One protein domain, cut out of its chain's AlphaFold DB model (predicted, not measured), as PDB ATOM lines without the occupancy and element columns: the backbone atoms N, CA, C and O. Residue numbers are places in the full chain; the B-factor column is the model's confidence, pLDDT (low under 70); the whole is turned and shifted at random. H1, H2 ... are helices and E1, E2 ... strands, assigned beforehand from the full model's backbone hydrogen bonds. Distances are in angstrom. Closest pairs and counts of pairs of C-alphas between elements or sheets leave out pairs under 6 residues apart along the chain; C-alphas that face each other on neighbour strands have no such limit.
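What this domain is: This is residues 105 to 127 and 154 to 286 of the 287 residues of an uncharacterized protein of Trichoderma asperellum CBS 433.97 (UniProt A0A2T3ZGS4). A small closed barrel of five strands makes the core, with helices H1, H2 and H3 outside it and H4 at the end of the printed part. Residues 220 to 227 stick out. The 156 printed residues hold four helices and five strands, ordered H1 H2 E1 E2 E3 H3 E4 E5 H4; the class is mixed, with under half of the residues in named elements. Round the ring run E1, E2, E3, E5, E4 and back to E1, mixed, with E3 and E5 parallel. The whole is compact, radius of gyration of the C-alphas 15.7 A, spanning 47 by 37 by 31 A.

Where its parts are: E1, residues 178 to 190, is 24.7 A long from C-alpha 178 at (409.943, 583.836, 375.948) and bends by 100 degrees at residue 182. E2 is residues 196 to 202, E3 211 to 216, E4 246 to 255, 24.7 A, and E5 263 to 272, 23.4 A. H1 is residues 105 to 111, H2 161 to 167, H3 233 to 237; H4, 275 to 284, 14.1 A, ends at (422.345, 576.704, 366.664).

How they stand to each other: E1, E2 and E3 form a meander, each strand the antiparallel neighbour of the one before: N 185 and O 200 are 2.8 A apart, N 199 and O 213 2.9 A. E3 and E5 are parallel, with N 267 and O 214 at 2.8 A. E4 is antiparallel to E5, N 266 and O 252 at 2.8 A, and to E1, N 180 and O 249 at 2.9 A. H1 is on the barrel at a height over the sheet of 7.9 A, only just over E2 and E3 with 3 C-alphas on each; its closest C-alphas to E3 are His 105 and Ser 212, 5.4 A. H3 and E1 come closest at the C-alphas of Ala 234 and Gly 188, 5.8 A; H2 and E2 at Ile 161 and Glu 202, 7.1 A; H4 and E1 at Ile 278 and Phe 181, 7.6 A. Every O i to N i+4 pair is within hydrogen-bond range in H2 and H4, but 2 of 3 in H1 and 0 of 1 in H3, where 2 of 2 O i to N i+3 pairs are.

The domain as a whole: Residues 128 to 153 are not printed; C-alphas 127 and 154 are 39.8 A apart. The link E3 to H3 is long. The model's confidence is low, with pLDDT under 70, at residues 113 to 127, 168 to 174, 191 to 194, 217 to 231 and 239 to 243; the mean pLDDT of the printed part is 77.0.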
ATOM      1  N   HIS A 105     407.514 591.158 392.436       88.81
ATOM      2  CA  HIS A 105     408.744 591.687 393.007       88.81
ATOM      3  C   HIS A 105     408.668 591.833 394.531       88.81
ATOM      4  O   HIS A 105     409.530 591.299 395.225       88.81
ATOM      5  N   GLU A 106     407.616 592.454 395.076       88.81
ATOM      6  CA  GLU A 106     407.430 592.564 396.535       88.81
ATOM      7  C   GLU A 106     407.344 591.191 397.208       88.81
ATOM      8  O   GLU A 106     407.925 590.983 398.275       88.81
ATOM      9  N   PHE A 107     406.658 590.230 396.576       86.19
ATOM     10  CA  PHE A 107     406.601 588.856 397.067       86.19
ATOM     11  C   PHE A 107     407.998 588.231 397.132       86.19
ATOM     12  O   PHE A 107     408.348 587.649 398.158       86.19
ATOM     13  N   VAL A 108     408.802 588.348 396.066       85.25
ATOM     14  CA  VAL A 108     410.173 587.812 396.041       85.25
ATOM     15  C   VAL A 108     411.024 588.504 397.107       85.25
ATOM     16  O   VAL A 108     411.579 587.831 397.974       85.25
ATOM     17  N   MET A 109     411.061 589.838 397.120       85.81
ATOM     18  CA  MET A 109     411.897 590.618 398.040       85.81
ATOM     19  C   MET A 109     411.528 590.431 399.518       85.81
ATOM     20  O   MET A 109     412.398 590.540 400.374       85.81
ATOM     21  N   LYS A 110     410.274 590.082 399.839       82.38
ATOM     22  CA  LYS A 110     409.862 589.713 401.205       82.38
ATOM     23  C   LYS A 110     410.504 588.408 401.707       82.38
ATOM     24  O   LYS A 110     410.647 588.242 402.917       82.38
ATOM     25  N   HIS A 111     410.851 587.484 400.810       75.81
ATOM     26  CA  HIS A 111     411.386 586.159 401.155       75.81
ATOM     27  C   HIS A 111     412.879 585.995 400.811       75.81
ATOM     28  O   HIS A 111     413.526 585.071 401.302       75.81
ATOM     29  N   VAL A 112     413.453 586.911 400.026       73.75
ATOM     30  CA  VAL A 112     414.906 587.074 399.894       73.75
ATOM     31  C   VAL A 112     415.445 587.746 401.158       73.75
ATOM     32  O   VAL A 112     415.410 588.966 401.303       73.75
ATOM     33  N   THR A 113     415.972 586.953 402.091       60.12
ATOM     34  CA  THR A 113     416.888 587.492 403.102       60.12
ATOM     35  C   THR A 113     418.225 587.883 402.444       60.12
ATOM     36  O   THR A 113     418.555 587.386 401.372       60.12
ATOM     37  N   PRO A 114     419.032 588.779 403.030       54.09
ATOM     38  CA  PRO A 114     420.407 588.974 402.577       54.09
ATOM     39  C   PRO A 114     421.340 587.949 403.233       54.09
ATOM     40  O   PRO A 114     421.316 587.785 404.455       54.09
ATOM     41  N   ARG A 115     422.222 587.320 402.450       51.28
ATOM     42  CA  ARG A 115     423.415 586.633 402.965       51.28
ATOM     43  C   ARG A 115     424.687 587.372 402.564       51.28
ATOM     44  O   ARG A 115     424.780 587.942 401.485       51.28
ATOM     45  N   SER A 116     425.670 587.352 403.459       51.50
ATOM     46  CA  SER A 116     426.967 588.021 403.308       51.50
ATOM     47  C   SER A 116     428.054 587.149 402.663       51.50
ATOM     48  O   SER A 116     429.181 587.612 402.513       51.50
ATOM     49  N   ASP A 117     427.739 585.902 402.301       52.59
ATOM     50  CA  ASP A 117     428.684 584.891 401.801       52.59
ATOM     51  C   ASP A 117     428.506 584.536 400.309       52.59
ATOM     52  O   ASP A 117     429.201 583.656 399.808       52.59
ATOM     53  N   GLY A 118     427.580 585.198 399.603       50.19
ATOM     54  CA  GLY A 118     427.264 584.913 398.195       50.19
ATOM     55  C   GLY A 118     426.523 583.590 397.959       50.19
ATOM     56  O   GLY A 118     426.340 583.189 396.812       50.19
ATOM     57  N   SER A 119     426.094 582.889 399.015       53.28
ATOM     58  CA  SER A 119     425.340 581.644 398.867       53.28
ATOM     59  C   SER A 119     423.861 581.888 398.577       53.28
ATOM     60  O   SER A 119     423.224 582.782 399.140       53.28
ATOM     61  N   TYR A 120     423.300 581.021 397.737       55.94
ATOM     62  CA  TYR A 120     421.872 580.975 397.483       55.94
ATOM     63  C   TYR A 120     421.077 580.709 398.754       55.94
ATOM     64  O   TYR A 120     421.329 579.746 399.483       55.94
ATOM     65  N   ILE A 121     420.044 581.514 398.974       59.44
ATOM     66  CA  ILE A 121     419.020 581.175 399.951       59.44
ATOM     67  C   ILE A 121     418.076 580.159 399.326       59.44
ATOM     68  O   ILE A 121     417.482 580.403 398.283       59.44
ATOM     69  N   TYR A 122     417.930 579.032 400.014       57.19
ATOM     70  CA  TYR A 122     416.792 578.140 399.885       57.19
ATOM     71  C   TYR A 122     415.925 578.335 401.128       57.19
ATOM     72  O   TYR A 122     416.188 577.744 402.180       57.19
ATOM     73  N   ALA A 123     414.914 579.198 401.036       56.19
ATOM     74  CA  ALA A 123     413.870 579.226 402.048       56.19
ATOM     75  C   ALA A 123     412.856 578.119 401.727       56.19
ATOM     76  O   ALA A 123     412.167 578.176 400.709       56.19
ATOM     77  N   SER A 124     412.776 577.125 402.608       51.72
ATOM     78  CA  SER A 124     411.642 576.204 402.722       51.72
ATOM     79  C   SER A 124     411.267 576.089 404.192       51.72
ATOM     80  O   SER A 124     412.157 575.868 405.018       51.72
ATOM     81  N   SER A 125     409.984 576.160 404.529       49.72
ATOM     82  CA  SER A 125     409.485 575.815 405.865       49.72
ATOM     83  C   SER A 125     408.966 574.376 405.966       49.72
ATOM     84  O   SER A 125     409.070 573.802 407.050       49.72
ATOM     85  N   TRP A 126     408.461 573.764 404.882       40.34
ATOM     86  CA  TRP A 126     407.911 572.397 404.920       40.34
ATOM     87  C   TRP A 126     407.937 571.651 403.562       40.34
ATOM     88  O   TRP A 126     407.309 572.130 402.622       40.34
ATOM     89  N   PRO A 127     408.498 570.423 403.447       47.03
ATOM     90  CA  PRO A 127     409.450 569.756 404.338       47.03
ATOM     91  C   PRO A 127     410.774 569.352 403.642       47.03
ATOM     92  O   PRO A 127     410.765 568.683 402.607       47.03
ATOM     93  N   PRO A 154     414.784 582.312 367.366       84.19
ATOM     94  CA  PRO A 154     415.696 583.463 367.470       84.19
ATOM     95  C   PRO A 154     415.052 584.797 367.881       84.19
ATOM     96  O   PRO A 154     415.748 585.695 368.338       84.19
ATOM     97  N   SER A 155     413.737 584.949 367.702       84.69
ATOM     98  CA  SER A 155     412.975 586.144 368.094       84.69
ATOM     99  C   SER A 155     412.391 586.080 369.511       84.69
ATOM    100  O   SER A 155     411.890 587.094 369.997       84.69
ATOM    101  N   MET A 156     412.445 584.912 370.160       88.06
ATOM    102  CA  MET A 156     411.874 584.661 371.491       88.06
ATOM    103  C   MET A 156     412.900 584.133 372.506       88.06
ATOM    104  O   MET A 156     412.582 584.075 373.692       88.06
ATOM    105  N   THR A 157     414.101 583.754 372.056       92.25
ATOM    106  CA  THR A 157     415.186 583.213 372.891       92.25
ATOM    107  C   THR A 157     416.229 584.283 373.192       92.25
ATOM    108  O   THR A 157     416.853 584.814 372.273       92.25
ATOM    109  N   PHE A 158     416.470 584.558 374.472       93.25
ATOM    110  CA  PHE A 158     417.412 585.575 374.939       93.25
ATOM    111  C   PHE A 158     418.543 584.974 375.776       93.25
ATOM    112  O   PHE A 158     418.321 584.084 376.602       93.25
ATOM    113  N   PHE A 159     419.755 585.505 375.597       93.44
ATOM    114  CA  PHE A 159     420.922 585.176 376.429       93.44
ATOM    115  C   PHE A 159     421.253 586.277 377.435       93.44
ATOM    116  O   PHE A 159     422.003 586.037 378.380       93.44
ATOM    117  N   HIS A 160     420.679 587.462 377.230       92.19
ATOM    118  CA  HIS A 160     420.820 588.603 378.113       92.19
ATOM    119  C   HIS A 160     419.454 589.146 378.535       92.19
ATOM    120  O   HIS A 160     418.558 589.343 377.706       92.19
ATOM    121  N   ILE A 161     419.307 589.498 379.815       91.50
ATOM    122  CA  ILE A 161     418.071 590.123 380.325       91.50
ATOM    123  C   ILE A 161     417.848 591.476 379.629       91.50
ATOM    124  O   ILE A 161     416.719 591.837 379.295       91.50
ATOM    125  N   ASN A 162     418.934 592.186 379.315       88.75
ATOM    126  CA  ASN A 162     418.891 593.449 378.581       88.75
ATOM    127  C   ASN A 162     418.405 593.306 377.125       88.75
ATOM    128  O   ASN A 162     417.751 594.220 376.625       88.75
ATOM    129  N   GLU A 163     418.638 592.175 376.450       89.06
ATOM    130  CA  GLU A 163     418.057 591.924 375.118       89.06
ATOM    131  C   GLU A 163     416.532 591.777 375.212       89.06
ATOM    132  O   GLU A 163     415.802 592.416 374.452       89.06
ATOM    133  N   MET A 164     416.051 591.027 376.210       88.50
ATOM    134  CA  MET A 164     414.619 590.855 376.480       88.50
ATOM    135  C   MET A 164     413.939 592.184 376.870       88.50
ATOM    136  O   MET A 164     412.834 592.484 376.411       88.50
ATOM    137  N   ILE A 165     414.621 593.040 377.645       85.56
ATOM    138  CA  ILE A 165     414.173 594.414 377.945       85.56
ATOM    139  C   ILE A 165     414.102 595.273 376.675       85.56
ATOM    140  O   ILE A 165     413.160 596.046 376.509       85.56
ATOM    141  N   LEU A 166     415.074 595.171 375.767       83.81
ATOM    142  CA  LEU A 166     415.070 595.959 374.532       83.81
ATOM    143  C   LEU A 166     413.993 595.484 373.545       83.81
ATOM    144  O   LEU A 166     413.377 596.327 372.887       83.81
ATOM    145  N   ALA A 167     413.697 594.181 373.507       80.06
ATOM    146  CA  ALA A 167     412.563 593.624 372.771       80.06
ATOM    147  C   ALA A 167     411.206 594.173 373.272       80.06
ATOM    148  O   ALA A 167     410.309 594.416 372.464       80.06
ATOM    149  N   LYS A 168     411.088 594.507 374.571       68.06
ATOM    150  CA  LYS A 168     409.911 595.173 375.181       68.06
ATOM    151  C   LYS A 168     409.598 596.575 374.619       68.06
ATOM    152  O   LYS A 168     408.604 597.193 374.997       68.06
ATOM    153  N   LYS A 169     410.394 597.139 373.701       55.00
ATOM    154  CA  LYS A 169     410.028 598.417 373.051       55.00
ATOM    155  C   LYS A 169     408.736 598.339 372.220       55.00
ATOM    156  O   LYS A 169     408.196 599.384 371.865       55.00
ATOM    157  N   GLN A 170     408.212 597.139 371.968       54.28
ATOM    158  CA  GLN A 170     406.799 596.918 371.648       54.28
ATOM    159  C   GLN A 170     406.077 596.352 372.886       54.28
ATOM    160  O   GLN A 170     406.662 595.531 373.593       54.28
ATOM    161  N   PRO A 171     404.828 596.767 373.176       56.16
ATOM    162  CA  PRO A 171     404.099 596.263 374.336       56.16
ATOM    163  C   PRO A 171     403.964 594.743 374.244       56.16
ATOM    164  O   PRO A 171     403.459 594.231 373.245       56.16
ATOM    165  N   PHE A 172     404.408 594.033 375.286       62.91
ATOM    166  CA  PHE A 172     404.256 592.583 375.370       62.91
ATOM    167  C   PHE A 172     402.787 592.209 375.150       62.91
ATOM    168  O   PHE A 172     401.908 592.638 375.903       62.91
ATOM    169  N   THR A 173     402.518 591.409 374.121       60.94
ATOM    170  CA  THR A 173     401.206 590.794 373.945       60.94
ATOM    171  C   THR A 173     400.944 589.880 375.140       60.94
ATOM    172  O   THR A 173     401.802 589.091 375.531       60.94
ATOM    173  N   SER A 174     399.768 589.997 375.759       63.88
ATOM    174  CA  SER A 174     399.382 589.099 376.853       63.88
ATOM    175  C   SER A 174     399.441 587.645 376.366       63.88
ATOM    176  O   SER A 174     398.989 587.355 375.256       63.88
ATOM    177  N   GLY A 175     400.041 586.745 377.152       70.56
ATOM    178  CA  GLY A 175     400.320 585.375 376.724       70.56
ATOM    179  C   GLY A 175     401.589 585.188 375.880       70.56
ATOM    180  O   GLY A 175     401.835 584.063 375.442       70.56
ATOM    181  N   ALA A 176     402.403 586.228 375.643       82.69
ATOM    182  CA  ALA A 176     403.731 586.066 375.050       82.69
ATOM    183  C   ALA A 176     404.617 585.196 375.954       82.69
ATOM    184  O   ALA A 176     404.716 585.430 377.159       82.69
ATOM    185  N   VAL A 177     405.268 584.197 375.361       86.69
ATOM    186  CA  VAL A 177     406.175 583.286 376.063       86.69
ATOM    187  C   VAL A 177     407.559 583.407 375.446       86.69
ATOM    188  O   VAL A 177     407.715 583.221 374.241       86.69
ATOM    189  N   TYR A 178     408.537 583.695 376.293       90.50
ATOM    190  CA  TYR A 178     409.943 583.836 375.948       90.50
ATOM    191  C   TYR A 178     410.765 582.710 376.564       90.50
ATOM    192  O   TYR A 178     410.375 582.097 377.562       90.50
ATOM    193  N   GLU A 179     411.925 582.467 375.972       92.88
ATOM    194  CA  GLU A 179     412.974 581.633 376.534       92.88
ATOM    195  C   GLU A 179     414.118 582.542 376.973       92.88
ATOM    196  O   GLU A 179     414.583 583.388 376.211       92.88
ATOM    197  N   LEU A 180     414.576 582.385 378.209       94.38
ATOM    198  CA  LEU A 180     415.660 583.181 378.768       94.38
ATOM    199  C   LEU A 180     416.698 582.256 379.397       94.38
ATOM    200  O   LEU A 180     416.391 581.475 380.304       94.38
ATOM    201  N   PHE A 181     417.941 582.405 378.951       94.56
ATOM    202  CA  PHE A 181     419.105 581.928 379.679       94.56
ATOM    203  C   PHE A 181     419.562 583.018 380.653       94.56
ATOM    204  O   PHE A 181     419.768 584.165 380.265       94.56
ATOM    205  N   ALA A 182     419.701 582.656 381.923       94.75
ATOM    206  CA  ALA A 182     420.018 583.576 383.011       94.75
ATOM    207  C   ALA A 182     420.836 582.862 384.094       94.75
ATOM    208  O   ALA A 182     421.021 581.641 384.049       94.75
ATOM    209  N   ARG A 183     421.319 583.608 385.087       92.06
ATOM    210  CA  ARG A 183     421.764 583.041 386.363       92.06
ATOM    211  C   ARG A 183     420.671 583.242 387.400       92.06
ATOM    212  O   ARG A 183     420.089 584.316 387.493       92.06
ATOM    213  N   VAL A 184     420.387 582.211 388.180       90.62
ATOM    214  CA  VAL A 184     419.626 582.363 389.418       90.62
ATOM    215  C   VAL A 184     420.542 583.053 390.436       90.62
ATOM    216  O   VAL A 184     421.743 582.778 390.455       90.62
ATOM    217  N   VAL A 185     419.980 583.951 391.250       86.56
ATOM    218  CA  VAL A 185     420.648 584.735 392.316       86.56
ATOM    219  C   VAL A 185     420.047 584.421 393.685       86.56
ATOM    220  O   VAL A 185     420.767 584.282 394.663       86.56
ATOM    221  N   ASN A 186     418.725 584.259 393.746       84.62
ATOM    222  CA  ASN A 186     417.995 583.798 394.928       84.62
ATOM    223  C   ASN A 186     416.812 582.933 394.495       84.62
ATOM    224  O   ASN A 186     416.296 583.108 393.390       84.62
ATOM    225  N   PHE A 187     416.351 582.037 395.364       86.00
ATOM    226  CA  PHE A 187     415.146 581.249 395.126       86.00
ATOM    227  C   PHE A 187     414.475 580.809 396.434       86.00
ATOM    228  O   PHE A 187     414.916 581.143 397.531       86.00
ATOM    229  N   GLY A 188     413.376 580.068 396.328       79.56
ATOM    230  CA  GLY A 188     412.747 579.417 397.471       79.56
ATOM    231  C   GLY A 188     411.347 578.912 397.162       79.56
ATOM    232  O   GLY A 188     410.793 579.174 396.091       79.56
ATOM    233  N   CYS A 189     410.780 578.186 398.118       77.50
ATOM    234  CA  CYS A 189     409.434 577.634 398.061       77.50
ATOM    235  C   CYS A 189     408.638 578.169 399.268       77.50
ATOM    236  O   CYS A 189     409.097 578.117 400.408       77.50
ATOM    237  N   ALA A 190     407.475 578.770 399.002       70.69
ATOM    238  CA  ALA A 190     406.617 579.390 400.007       70.69
ATOM    239  C   ALA A 190     405.418 578.483 400.312       70.69
ATOM    240  O   ALA A 190     404.602 578.173 399.437       70.69
ATOM    241  N   ASP A 191     405.296 578.075 401.575       61.44
ATOM    242  CA  ASP A 191     404.497 576.899 401.947       61.44
ATOM    243  C   ASP A 191     403.039 577.200 402.328       61.44
ATOM    244  O   ASP A 191     402.341 576.345 402.872       61.44
ATOM    245  N   PHE A 192     402.543 578.396 402.003       61.31
ATOM    246  CA  PHE A 192     401.124 578.730 402.124       61.31
ATOM    247  C   PHE A 192     400.393 578.512 400.788       61.31
ATOM    248  O   PHE A 192     400.916 578.900 399.745       61.31
ATOM    249  N   PRO A 193     399.183 577.917 400.778       59.22
ATOM    250  CA  PRO A 193     398.412 577.745 399.551       59.22
ATOM    251  C   PRO A 193     398.012 579.077 398.880       59.22
ATOM    252  O   PRO A 193     397.604 580.006 399.580       59.22
ATOM    253  N   PRO A 194     398.017 579.153 397.534       62.53
ATOM    254  CA  PRO A 194     398.604 578.181 396.608       62.53
ATOM    255  C   PRO A 194     400.137 578.228 396.680       62.53
ATOM    256  O   PRO A 194     400.705 579.308 396.716       62.53
ATOM    257  N   HIS A 195     400.807 577.071 396.681       70.69
ATOM    258  CA  HIS A 195     402.266 577.031 396.827       70.69
ATOM    259  C   HIS A 195     402.969 577.789 395.700       70.69
ATOM    260  O   HIS A 195     402.760 577.509 394.514       70.69
ATOM    261  N   TYR A 196     403.837 578.716 396.095       77.62
ATOM    262  CA  TYR A 196     404.642 579.525 395.191       77.62
ATOM    263  C   TYR A 196     406.085 579.046 395.224       77.62
ATOM    264  O   TYR A 196     406.610 578.736 396.293       77.62
ATOM    265  N   GLN A 197     406.757 579.074 394.077       86.06
ATOM    266  CA  GLN A 197     408.218 579.044 394.045       86.06
ATOM    267  C   GLN A 197     408.704 580.349 393.450       86.06
ATOM    268  O   GLN A 197     408.182 580.773 392.418       86.06
ATOM    269  N   TYR A 198     409.673 580.983 394.094       87.75
ATOM    270  CA  TYR A 198     410.211 582.262 393.660       87.75
ATOM    271  C   TYR A 198     411.655 582.143 393.224       87.75
ATOM    272  O   TYR A 198     412.400 581.292 393.704       87.75
ATOM    273  N   PHE A 199     412.023 583.028 392.306       90.94
ATOM    274  CA  PHE A 199     413.351 583.146 391.737       90.94
ATOM    275  C   PHE A 199     413.675 584.630 391.560       90.94
ATOM    276  O   PHE A 199     412.824 585.433 391.172       90.94
ATOM    277  N   GLN A 200     414.921 584.992 391.822       91.38
ATOM    278  CA  GLN A 200     415.523 586.236 391.373       91.38
ATOM    279  C   GLN A 200     416.610 585.853 390.379       91.38
ATOM    280  O   GLN A 200     417.481 585.049 390.710       91.38
ATOM    281  N   LEU A 201     416.521 586.382 389.165       92.62
ATOM    282  CA  LEU A 201     417.439 586.091 388.070       92.62
ATOM    283  C   LEU A 201     418.332 587.303 387.787       92.62
ATOM    284  O   LEU A 201     417.886 588.439 387.934       92.62
ATOM    285  N   GLU A 202     419.555 587.065 387.334       91.50
ATOM    286  CA  GLU A 202     420.450 588.055 386.730       91.50
ATOM    287  C   GLU A 202     420.951 587.579 385.362       91.50
ATOM    288  O   GLU A 202     420.720 586.440 384.944       91.50
ATOM    289  N   ASP A 203     421.650 588.461 384.654       92.19
ATOM    290  CA  ASP A 203     422.254 588.148 383.364       92.19
ATOM    291  C   ASP A 203     423.264 586.981 383.466       92.19
ATOM    292  O   ASP A 203     423.915 586.783 384.495       92.19
ATOM    293  N   LEU A 204     423.456 586.208 382.389       90.88
ATOM    294  CA  LEU A 204     424.419 585.095 382.373       90.88
ATOM    295  C   LEU A 204     425.844 585.511 382.774       90.88
ATOM    296  O   LEU A 204     426.602 584.689 383.299       90.88
ATOM    297  N   PHE A 205     426.196 586.770 382.520       86.06
ATOM    298  CA  PHE A 205     427.503 587.360 382.808       86.06
ATOM    299  C   PHE A 205     427.515 588.203 384.097       86.06
ATOM    300  O   PHE A 205     428.545 588.782 384.436       86.06
ATOM    301  N   GLY A 206     426.398 588.199 384.833       86.12
ATOM    302  CA  GLY A 206     426.190 588.902 386.094       86.12
ATOM    303  C   GLY A 206     425.810 590.376 385.943       86.12
ATOM    304  O   GLY A 206     426.035 591.003 384.905       86.12
ATOM    305  N   GLY A 207     425.264 590.933 387.023       83.31
ATOM    306  CA  GLY A 207     424.961 592.356 387.150       83.31
ATOM    307  C   GLY A 207     423.502 592.732 386.882       83.31
ATOM    308  O   GLY A 207     422.654 591.909 386.544       83.31
ATOM    309  N   MET A 208     423.219 594.023 387.070       84.88
ATOM    310  CA  MET A 208     421.874 594.593 386.964       84.88
ATOM    311  C   MET A 208     421.366 594.633 385.509       84.88
ATOM    312  O   MET A 208     422.158 594.858 384.588       84.88
ATOM    313  N   PRO A 209     420.042 594.521 385.288       87.69
ATOM    314  CA  PRO A 209     418.981 594.462 386.299       87.69
ATOM    315  C   PRO A 209     418.627 593.035 386.739       87.69
ATOM    316  O   PRO A 209     418.629 592.103 385.935       87.69
ATOM    317  N   TYR A 210     418.229 592.887 388.005       90.12
ATOM    318  CA  TYR A 210     417.610 591.649 388.481       90.12
ATOM    319  C   TYR A 210     416.170 591.516 387.975       90.12
ATOM    320  O   TYR A 210     415.413 592.487 387.951       90.12
ATOM    321  N   LEU A 211     415.762 590.289 387.652       92.00
ATOM    322  CA  LEU A 211     414.407 589.955 387.229       92.00
ATOM    323  C   LEU A 211     413.742 589.018 388.246       92.00
ATOM    324  O   LEU A 211     414.186 587.889 388.459       92.00
ATOM    325  N   SER A 212     412.664 589.486 388.876       93.50
ATOM    326  CA  SER A 212     411.859 588.684 389.804       93.50
ATOM    327  C   SER A 212     410.912 587.756 389.041       93.50
ATOM    328  O   SER A 212     410.222 588.184 388.112       93.50
ATOM    329  N   GLY A 213     410.853 586.489 389.447       92.50
ATOM    330  CA  GLY A 213     410.048 585.462 388.796       92.50
ATOM    331  C   GLY A 213     409.338 584.523 389.764       92.50
ATOM    332  O   GLY A 213     409.838 584.240 390.853       92.50
ATOM    333  N   LEU A 214     408.165 584.032 389.357       90.12
ATOM    334  CA  LEU A 214     407.342 583.114 390.151       90.12
ATOM    335  C   LEU A 214     406.804 581.941 389.333       90.12
ATOM    336  O   LEU A 214     406.235 582.137 388.259       90.12
ATOM    337  N   ILE A 215     406.908 580.735 389.893       87.06
ATOM    338  CA  ILE A 215     406.182 579.544 389.445       87.06
ATOM    339  C   ILE A 215     404.889 579.433 390.251       87.06
ATOM    340  O   ILE A 215     404.900 579.415 391.485       87.06
ATOM    341  N   LEU A 216     403.775 579.309 389.531       74.56
ATOM    342  CA  LEU A 216     402.434 579.109 390.072       74.56
ATOM    343  C   LEU A 216     401.945 577.696 389.733       74.56
ATOM    344  O   LEU A 216     401.508 577.442 388.607       74.56
ATOM    345  N   ARG A 217     401.977 576.768 390.697       66.69
ATOM    346  CA  ARG A 217     401.423 575.415 390.510       66.69
ATOM    347  C   ARG A 217     399.996 575.338 391.058       66.69
ATOM    348  O   ARG A 217     399.771 575.334 392.265       66.69
ATOM    349  N   PHE A 218     399.021 575.239 390.154       54.44
ATOM    350  CA  PHE A 218     397.628 575.007 390.534       54.44
ATOM    351  C   PHE A 218     397.382 573.551 390.901       54.44
ATOM    352  O   PHE A 218     397.649 572.645 390.113       54.44
ATOM    353  N   TRP A 219     396.767 573.357 392.069       44.19
ATOM    354  CA  TRP A 219     396.127 572.112 392.489       44.19
ATOM    355  C   TRP A 219     394.860 571.870 391.651       44.19
ATOM    356  O   TRP A 219     393.734 571.953 392.141       44.19
ATOM    357  N   ALA A 220     395.040 571.630 390.351       38.75
ATOM    358  CA  ALA A 220     393.947 571.337 389.428       38.75
ATOM    359  C   ALA A 220     393.328 569.951 389.679       38.75
ATOM    360  O   ALA A 220     392.210 569.702 389.236       38.75
ATOM    361  N   ASP A 221     394.018 569.077 390.419       40.28
ATOM    362  CA  ASP A 221     393.522 567.755 390.779       40.28
ATOM    363  C   ASP A 221     393.225 567.648 392.283       40.28
ATOM    364  O   ASP A 221     394.095 567.366 393.106       40.28
ATOM    365  N   ARG A 222     391.954 567.869 392.645       41.53
ATOM    366  CA  ARG A 222     391.458 567.672 394.019       41.53
ATOM    367  C   ARG A 222     391.359 566.193 394.421       41.53
ATOM    368  O   ARG A 222     391.044 565.929 395.578       41.53
ATOM    369  N   SER A 223     391.570 565.244 393.502       42.06
ATOM    370  CA  SER A 223     391.521 563.809 393.818       42.06
ATOM    371  C   SER A 223     392.821 563.296 394.442       42.06
ATOM    372  O   SER A 223     392.793 562.336 395.212       42.06
ATOM    373  N   ILE A 224     393.947 563.982 394.209       43.84
ATOM    374  CA  ILE A 224     395.233 563.657 394.832       43.84
ATOM    375  C   ILE A 224     395.318 564.370 396.187       43.84
ATOM    376  O   ILE A 224     396.029 565.351 396.379       43.84
ATOM    377  N   GLN A 225     394.590 563.824 397.165       38.41
ATOM    378  CA  GLN A 225     394.706 564.182 398.588       38.41
ATOM    379  C   GLN A 225     395.980 563.610 399.253       38.41
ATOM    380  O   GLN A 225     396.119 563.625 400.475       38.41
ATOM    381  N   GLN A 226     396.930 563.126 398.448       36.94
ATOM    382  CA  GLN A 226     398.302 562.839 398.850       36.94
ATOM    383  C   GLN A 226     399.083 564.163 398.777       36.94
ATOM    384  O   GLN A 226     399.160 564.767 397.708       36.94
ATOM    385  N   GLY A 227     399.612 564.644 399.907       37.81
ATOM    386  CA  GLY A 227     400.267 565.959 399.992       37.81
ATOM    387  C   GLY A 227     401.411 566.145 398.988       37.81
ATOM    388  O   GLY A 227     401.971 565.158 398.518       37.81
ATOM    389  N   CYS A 228     401.748 567.406 398.682       40.50
ATOM    390  CA  CYS A 228     402.729 567.840 397.675       40.50
ATOM    391  C   CYS A 228     403.996 566.958 397.578       40.50
ATOM    392  O   CYS A 228     405.053 567.298 398.096       40.50
ATOM    393  N   SER A 229     403.920 565.886 396.784       44.69
ATOM    394  CA  SER A 229     405.072 565.167 396.217       44.69
ATOM    395  C   SER A 229     405.568 565.869 394.943       44.69
ATOM    396  O   SER A 229     406.095 565.249 394.021       44.69
ATOM    397  N   ILE A 230     405.314 567.173 394.865       52.78
ATOM    398  CA  ILE A 230     405.699 568.047 393.773       52.78
ATOM    399  C   ILE A 230     407.141 568.462 394.039       52.78
ATOM    400  O   ILE A 230     407.424 569.181 394.993       52.78
ATOM    401  N   GLU A 231     408.041 567.985 393.186       60.69
ATOM    402  CA  GLU A 231     409.433 568.422 393.147       60.69
ATOM    403  C   GLU A 231     409.468 569.956 393.034       60.69
ATOM    404  O   GLU A 231     409.006 570.516 392.040       60.69
ATOM    405  N   CYS A 232     409.961 570.628 394.078       73.50
ATOM    406  CA  CYS A 232     410.197 572.072 394.097       73.50
ATOM    407  C   CYS A 232     411.412 572.331 393.187       73.50
ATOM    408  O   CYS A 232     412.532 572.001 393.574       73.50
ATOM    409  N   GLU A 233     411.218 572.867 391.974       76.38
ATOM    410  CA  GLU A 233     412.281 573.162 390.996       76.38
ATOM    411  C   GLU A 233     413.434 573.963 391.615       76.38
ATOM    412  O   GLU A 233     414.597 573.741 391.284       76.38
ATOM    413  N   ALA A 234     413.124 574.835 392.580       74.62
ATOM    414  CA  ALA A 234     414.115 575.586 393.344       74.62
ATOM    415  C   ALA A 234     415.155 574.683 394.056       74.62
ATOM    416  O   ALA A 234     416.314 575.070 394.192       74.62
ATOM    417  N   THR A 235     414.801 573.447 394.438       75.38
ATOM    418  CA  THR A 235     415.749 572.478 395.032       75.38
ATOM    419  C   THR A 235     416.890 572.086 394.094       75.38
ATOM    420  O   THR A 235     417.977 571.774 394.575       75.38
ATOM    421  N   GLN A 236     416.699 572.158 392.771       76.94
ATOM    422  CA  GLN A 236     417.749 571.847 391.789       76.94
ATOM    423  C   GLN A 236     418.890 572.877 391.808       76.94
ATOM    424  O   GLN A 236     419.986 572.590 391.333       76.94
ATOM    425  N   PHE A 237     418.645 574.053 392.391       77.81
ATOM    426  CA  PHE A 237     419.625 575.122 392.570       77.81
ATOM    427  C   PHE A 237     420.215 575.152 393.996       77.81
ATOM    428  O   PHE A 237     421.218 575.822 394.228       77.81
ATOM    429  N   ALA A 238     419.662 574.381 394.946       70.44
ATOM    430  CA  ALA A 238     420.057 574.375 396.366       70.44
ATOM    431  C   ALA A 238     421.505 573.928 396.635       70.44
ATOM    432  O   ALA A 238     422.082 574.304 397.652       70.44
ATOM    433  N   SER A 239     422.092 573.126 395.744       64.56
ATOM    434  CA  SER A 239     423.465 572.609 395.862       64.56
ATOM    435  C   SER A 239     424.463 573.275 394.911       64.56
ATOM    436  O   SER A 239     425.578 572.779 394.764       64.56
ATOM    437  N   VAL A 240     424.054 574.323 394.199       65.81
ATOM    438  CA  VAL A 240     424.800 574.882 393.067       65.81
ATOM    439  C   VAL A 240     425.601 576.104 393.525       65.81
ATOM    440  O   VAL A 240     425.110 576.887 394.333       65.81
ATOM    441  N   THR A 241     426.837 576.288 393.054       62.81
ATOM    442  CA  THR A 241     427.611 577.499 393.393       62.81
ATOM    443  C   THR A 241     427.196 578.700 392.537       62.81
ATOM    444  O   THR A 241     426.620 578.540 391.460       62.81
ATOM    445  N   GLU A 242     427.537 579.919 392.968       62.59
ATOM    446  CA  GLU A 242     427.282 581.154 392.208       62.59
ATOM    447  C   GLU A 242     427.774 581.063 390.738       62.59
ATOM    448  O   GLU A 242     427.134 581.559 389.798       62.59
ATOM    449  N   ALA A 243     428.915 580.396 390.530       62.12
ATOM    450  CA  ALA A 243     429.531 580.187 389.221       62.12
ATOM    451  C   ALA A 243     428.777 579.172 388.340       62.12
ATOM    452  O   ALA A 243     428.978 579.147 387.123       62.12
ATOM    453  N   GLU A 244     427.890 578.365 388.916       70.19
ATOM    454  CA  GLU A 244     427.222 577.226 388.281       70.19
ATOM    455  C   GLU A 244     425.702 577.412 388.157       70.19
ATOM    456  O   GLU A 244     425.092 576.727 387.342       70.19
ATOM    457  N   GLY A 245     425.098 578.363 388.885       82.00
ATOM    458  CA  GLY A 245     423.648 578.609 388.970       82.00
ATOM    459  C   GLY A 245     422.976 579.150 387.704       82.00
ATOM    460  O   GLY A 245     422.137 580.042 387.786       82.00
ATOM    461  N   LYS A 246     423.345 578.660 386.519       91.00
ATOM    462  CA  LYS A 246     422.693 578.999 385.249       91.00
ATOM    463  C   LYS A 246     421.383 578.250 385.108       91.00
ATOM    464  O   LYS A 246     421.323 577.047 385.355       91.00
ATOM    465  N   CYS A 247     420.372 578.939 384.603       92.50
ATOM    466  CA  CYS A 247     419.110 578.345 384.217       92.50
ATOM    467  C   CYS A 247     418.748 578.667 382.767       92.50
ATOM    468  O   CYS A 247     419.020 579.758 382.264       92.50
ATOM    469  N   TYR A 248     418.057 577.726 382.137       93.31
ATOM    470  CA  TYR A 248     417.118 578.002 381.058       93.31
ATOM    471  C   TYR A 248     415.733 578.121 381.694       93.31
ATOM    472  O   TYR A 248     415.336 577.248 382.475       93.31
ATOM    473  N   CYS A 249     414.999 579.187 381.383       92.44
ATOM    474  CA  CYS A 249     413.618 579.347 381.814       92.44
ATOM    475  C   CYS A 249     412.699 579.722 380.647       92.44
ATOM    476  O   CYS A 249     413.073 580.479 379.756       92.44
ATOM    477  N   VAL A 250     411.484 579.176 380.677       91.38
ATOM    478  CA  VAL A 250     410.383 579.535 379.781       91.38
ATOM    479  C   VAL A 250     409.443 580.418 380.587       91.38
ATOM    480  O   VAL A 250     408.901 579.976 381.606       91.38
ATOM    481  N   CYS A 251     409.263 581.668 380.173       91.62
ATOM    482  CA  CYS A 251     408.624 582.682 380.999       91.62
ATOM    483  C   CYS A 251     407.660 583.588 380.223       91.62
ATOM    484  O   CYS A 251     407.770 583.771 379.015       91.62
ATOM    485  N   GLU A 252     406.684 584.139 380.935       90.69
ATOM    486  CA  GLU A 252     405.736 585.135 380.440       90.69
ATOM    487  C   GLU A 252     405.921 586.427 381.247       90.69
ATOM    488  O   GLU A 252     405.913 586.364 382.480       90.69
ATOM    489  N   PRO A 253     406.102 587.594 380.608       89.62
ATOM    490  CA  PRO A 253     406.272 588.847 381.317       89.62
ATOM    491  C   PRO A 253     404.924 589.408 381.769       89.62
ATOM    492  O   PRO A 253     403.938 589.431 381.035       89.62
ATOM    493  N   VAL A 254     404.907 589.917 382.994       88.19
ATOM    494  CA  VAL A 254     403.714 590.368 383.705       88.19
ATOM    495  C   VAL A 254     403.954 591.787 384.186       88.19
ATOM    496  O   VAL A 254     404.983 592.068 384.799       88.19
ATOM    497  N   GLN A 255     403.006 592.689 383.937       87.88
ATOM    498  CA  GLN A 255     403.082 594.046 384.473       87.88
ATOM    499  C   GLN A 255     403.148 594.014 386.006       87.88
ATOM    500  O   GLN A 255     402.287 593.426 386.661       87.88
ATOM    501  N   ASP A 256     404.160 594.684 386.553       89.12
ATOM    502  CA  ASP A 256     404.470 594.721 387.978       89.12
ATOM    503  C   ASP A 256     405.032 596.106 388.303       89.12
ATOM    504  O   ASP A 256     406.168 596.425 387.963       89.12
ATOM    505  N   SER A 257     404.202 596.959 388.902       89.00
ATOM    506  CA  SER A 257     404.540 598.359 389.178       89.00
ATOM    507  C   SER A 257     405.608 598.545 390.252       89.00
ATOM    508  O   SER A 257     406.179 599.628 390.324       89.00
ATOM    509  N   SER A 258     405.859 597.529 391.081       89.88
ATOM    510  CA  SER A 258     406.841 597.610 392.168       89.88
ATOM    511  C   SER A 258     408.209 597.046 391.769       89.88
ATOM    512  O   SER A 258     409.177 597.231 392.498       89.88
ATOM    513  N   ALA A 259     408.311 596.385 390.611       88.88
ATOM    514  CA  ALA A 259     409.586 596.001 390.014       88.88
ATOM    515  C   ALA A 259     410.264 597.213 389.351       88.88
ATOM    516  O   ALA A 259     409.603 597.975 388.646       88.88
ATOM    517  N   GLU A 260     411.591 597.341 389.473       86.69
ATOM    518  CA  GLU A 260     412.384 598.424 388.851       86.69
ATOM    519  C   GLU A 260     412.126 598.560 387.338       86.69
ATOM    520  O   GLU A 260     412.042 599.660 386.795       86.69
ATOM    521  N   LEU A 261     411.934 597.432 386.651       86.12
ATOM    522  CA  LEU A 261     411.675 597.395 385.213       86.12
ATOM    523  C   LEU A 261     410.220 597.755 384.836       86.12
ATOM    524  O   LEU A 261     409.914 597.931 383.651       86.12
ATOM    525  N   GLY A 262     409.302 597.814 385.808       88.12
ATOM    526  CA  GLY A 262     407.847 597.912 385.614       88.12
ATOM    527  C   GLY A 262     407.176 596.589 385.204       88.12
ATOM    528  O   GLY A 262     406.073 596.588 384.643       88.12
ATOM    529  N   TRP A 263     407.872 595.462 385.375       89.44
ATOM    530  CA  TRP A 263     407.398 594.102 385.108       89.44
ATOM    531  C   TRP A 263     408.278 593.064 385.809       89.44
ATOM    532  O   TRP A 263     409.448 593.311 386.093       89.44
ATOM    533  N   SER A 264     407.685 591.894 386.008       92.31
ATOM    534  CA  SER A 264     408.294 590.665 386.519       92.31
ATOM    535  C   SER A 264     407.874 589.501 385.606       92.31
ATOM    536  O   SER A 264     407.191 589.733 384.607       92.31
ATOM    537  N   ILE A 265     408.242 588.252 385.907       92.00
ATOM    538  CA  ILE A 265     407.853 587.088 385.084       92.00
ATOM    539  C   ILE A 265     407.038 586.028 385.836       92.00
ATOM    540  O   ILE A 265     407.316 585.698 386.990       92.00
ATOM    541  N   TYR A 266     406.083 585.407 385.141       90.81
ATOM    542  CA  TYR A 266     405.642 584.055 385.475       90.81
ATOM    543  C   TYR A 266     406.561 583.050 384.789       90.81
ATOM    544  O   TYR A 266     406.697 583.034 383.568       90.81
ATOM    545  N   ILE A 267     407.193 582.202 385.590       91.38
ATOM    546  CA  ILE A 267     408.037 581.106 385.130       91.38
ATOM    547  C   ILE A 267     407.123 579.897 384.915       91.38
ATOM    548  O   ILE A 267     406.454 579.427 385.836       91.38
ATOM    549  N   ARG A 268     407.074 579.412 383.672       86.38
ATOM    550  CA  ARG A 268     406.317 578.217 383.264       86.38
ATOM    551  C   ARG A 268     407.163 576.952 383.393       86.38
ATOM    552  O   ARG A 268     406.632 575.888 383.684       86.38
ATOM    553  N   GLU A 269     408.466 577.087 383.166       87.50
ATOM    554  CA  GLU A 269     409.474 576.035 383.271       87.50
ATOM    555  C   GLU A 269     410.808 576.692 383.653       87.50
ATOM    556  O   GLU A 269     411.147 577.741 383.106       87.50
ATOM    557  N   ILE A 270     411.576 576.090 384.561       88.94
ATOM    558  CA  ILE A 270     412.971 576.461 384.833       88.94
ATOM    559  C   ILE A 270     413.789 575.191 385.036       88.94
ATOM    560  O   ILE A 270     413.311 574.243 385.658       88.94
ATOM    561  N   ARG A 271     415.006 575.156 384.493       87.88
ATOM    562  CA  ARG A 271     415.946 574.042 384.668       87.88
ATOM    563  C   ARG A 271     417.386 574.545 384.727       87.88
ATOM    564  O   ARG A 271     417.692 575.520 384.037       87.88
ATOM    565  N   PRO A 272     418.275 573.888 385.490       87.75
ATOM    566  CA  PRO A 272     419.706 574.145 385.419       87.75
ATOM    567  C   PRO A 272     420.255 573.775 384.034       87.75
ATOM    568  O   PRO A 272     419.768 572.836 383.397       87.75
ATOM    569  N   VAL A 273     421.267 574.507 383.566       88.75
ATOM    570  CA  VAL A 273     421.945 574.259 382.279       88.75
ATOM    571  C   VAL A 273     423.445 574.507 382.375       88.75
ATOM    572  O   VAL A 273     423.905 575.379 383.110       88.75
ATOM    573  N   THR A 274     424.227 573.780 381.585       89.56
ATOM    574  CA  THR A 274     425.678 573.988 381.502       89.56
ATOM    575  C   THR A 274     426.064 575.109 380.527       89.56
ATOM    576  O   THR A 274     425.325 575.461 379.602       89.56
ATOM    577  N   TRP A 275     427.287 575.643 380.663       90.81
ATOM    578  CA  TRP A 275     427.885 576.509 379.631       90.81
ATOM    579  C   TRP A 275     428.015 575.806 378.270       90.81
ATOM    580  O   TRP A 275     428.038 576.468 377.234       90.81
ATOM    581  N   GLU A 276     428.131 574.479 378.254       91.69
ATOM    582  CA  GLU A 276     428.220 573.674 377.034       91.69
ATOM    583  C   GLU A 276     426.894 573.697 376.275       91.69
ATOM    584  O   GLU A 276     426.882 574.053 375.093       91.69
ATOM    585  N   THR A 277     425.788 573.469 376.985       90.69
ATOM    586  CA  THR A 277     424.427 573.641 376.471       90.69
ATOM    587  C   THR A 277     424.192 575.064 375.967       90.69
ATOM    588  O   THR A 277     423.854 575.230 374.795       90.69
ATOM    589  N   ILE A 278     424.482 576.102 376.767       92.38
ATOM    590  CA  ILE A 278     424.317 577.514 376.357       92.38
ATOM    591  C   ILE A 278     425.079 577.820 375.054       92.38
ATOM    592  O   ILE A 278     424.513 578.386 374.118       92.38
ATOM    593  N   ARG A 279     426.359 577.423 374.957       92.38
ATOM    594  CA  ARG A 279     427.178 577.652 373.750       92.38
ATOM    595  C   ARG A 279     426.633 576.914 372.528       92.38
ATOM    596  O   ARG A 279     426.674 577.467 371.430       92.38
ATOM    597  N   SER A 280     426.140 575.691 372.710       90.81
ATOM    598  CA  SER A 280     425.570 574.875 371.636       90.81
ATOM    599  C   SER A 280     424.263 575.477 371.102       90.81
ATOM    600  O   SER A 280     424.125 575.655 369.891       90.81
ATOM    601  N   VAL A 281     423.362 575.911 371.992       90.56
ATOM    602  CA  VAL A 281     422.122 576.628 371.641       90.56
ATOM    603  C   VAL A 281     422.430 577.926 370.888       90.56
ATOM    604  O   VAL A 281     421.910 578.164 369.799       90.56
ATOM    605  N   HIS A 282     423.342 578.744 371.412       90.94
ATOM    606  CA  HIS A 282     423.752 579.999 370.781       90.94
ATOM    607  C   HIS A 282     424.413 579.793 369.400       90.94
ATOM    608  O   HIS A 282     424.263 580.623 368.505       90.94
ATOM    609  N   ALA A 283     425.116 578.674 369.190       89.44
ATOM    610  CA  ALA A 283     425.656 578.291 367.883       89.44
ATOM    611  C   ALA A 283     424.603 577.691 366.929       89.44
ATOM    612  O   ALA A 283     424.818 577.687 365.717       89.44
ATOM    613  N   HIS A 284     423.487 577.172 367.451       87.75
ATOM    614  CA  HIS A 284     422.345 576.704 366.664       87.75
ATOM    615  C   HIS A 284     421.534 577.885 366.112       87.75
ATOM    616  O   HIS A 284     421.314 577.948 364.909       87.75
ATOM    617  N   LEU A 285     421.206 578.867 366.961       87.56
ATOM    618  CA  LEU A 285     420.411 580.062 366.626       87.56
ATOM    619  C   LEU A 285     421.076 581.045 365.638       87.56
ATOM    620  O   LEU A 285     420.442 581.997 365.194       87.56
ATOM    621  N   ARG A 286     422.361 580.849 365.317       81.56
ATOM    622  CA  ARG A 286     423.141 581.682 364.379       81.56
ATOM    623  C   ARG A 286     423.244 581.098 362.960       81.56
ATOM    624  O   ARG A 286     424.028 581.621 362.167       81.56
TER     625      ARG A 286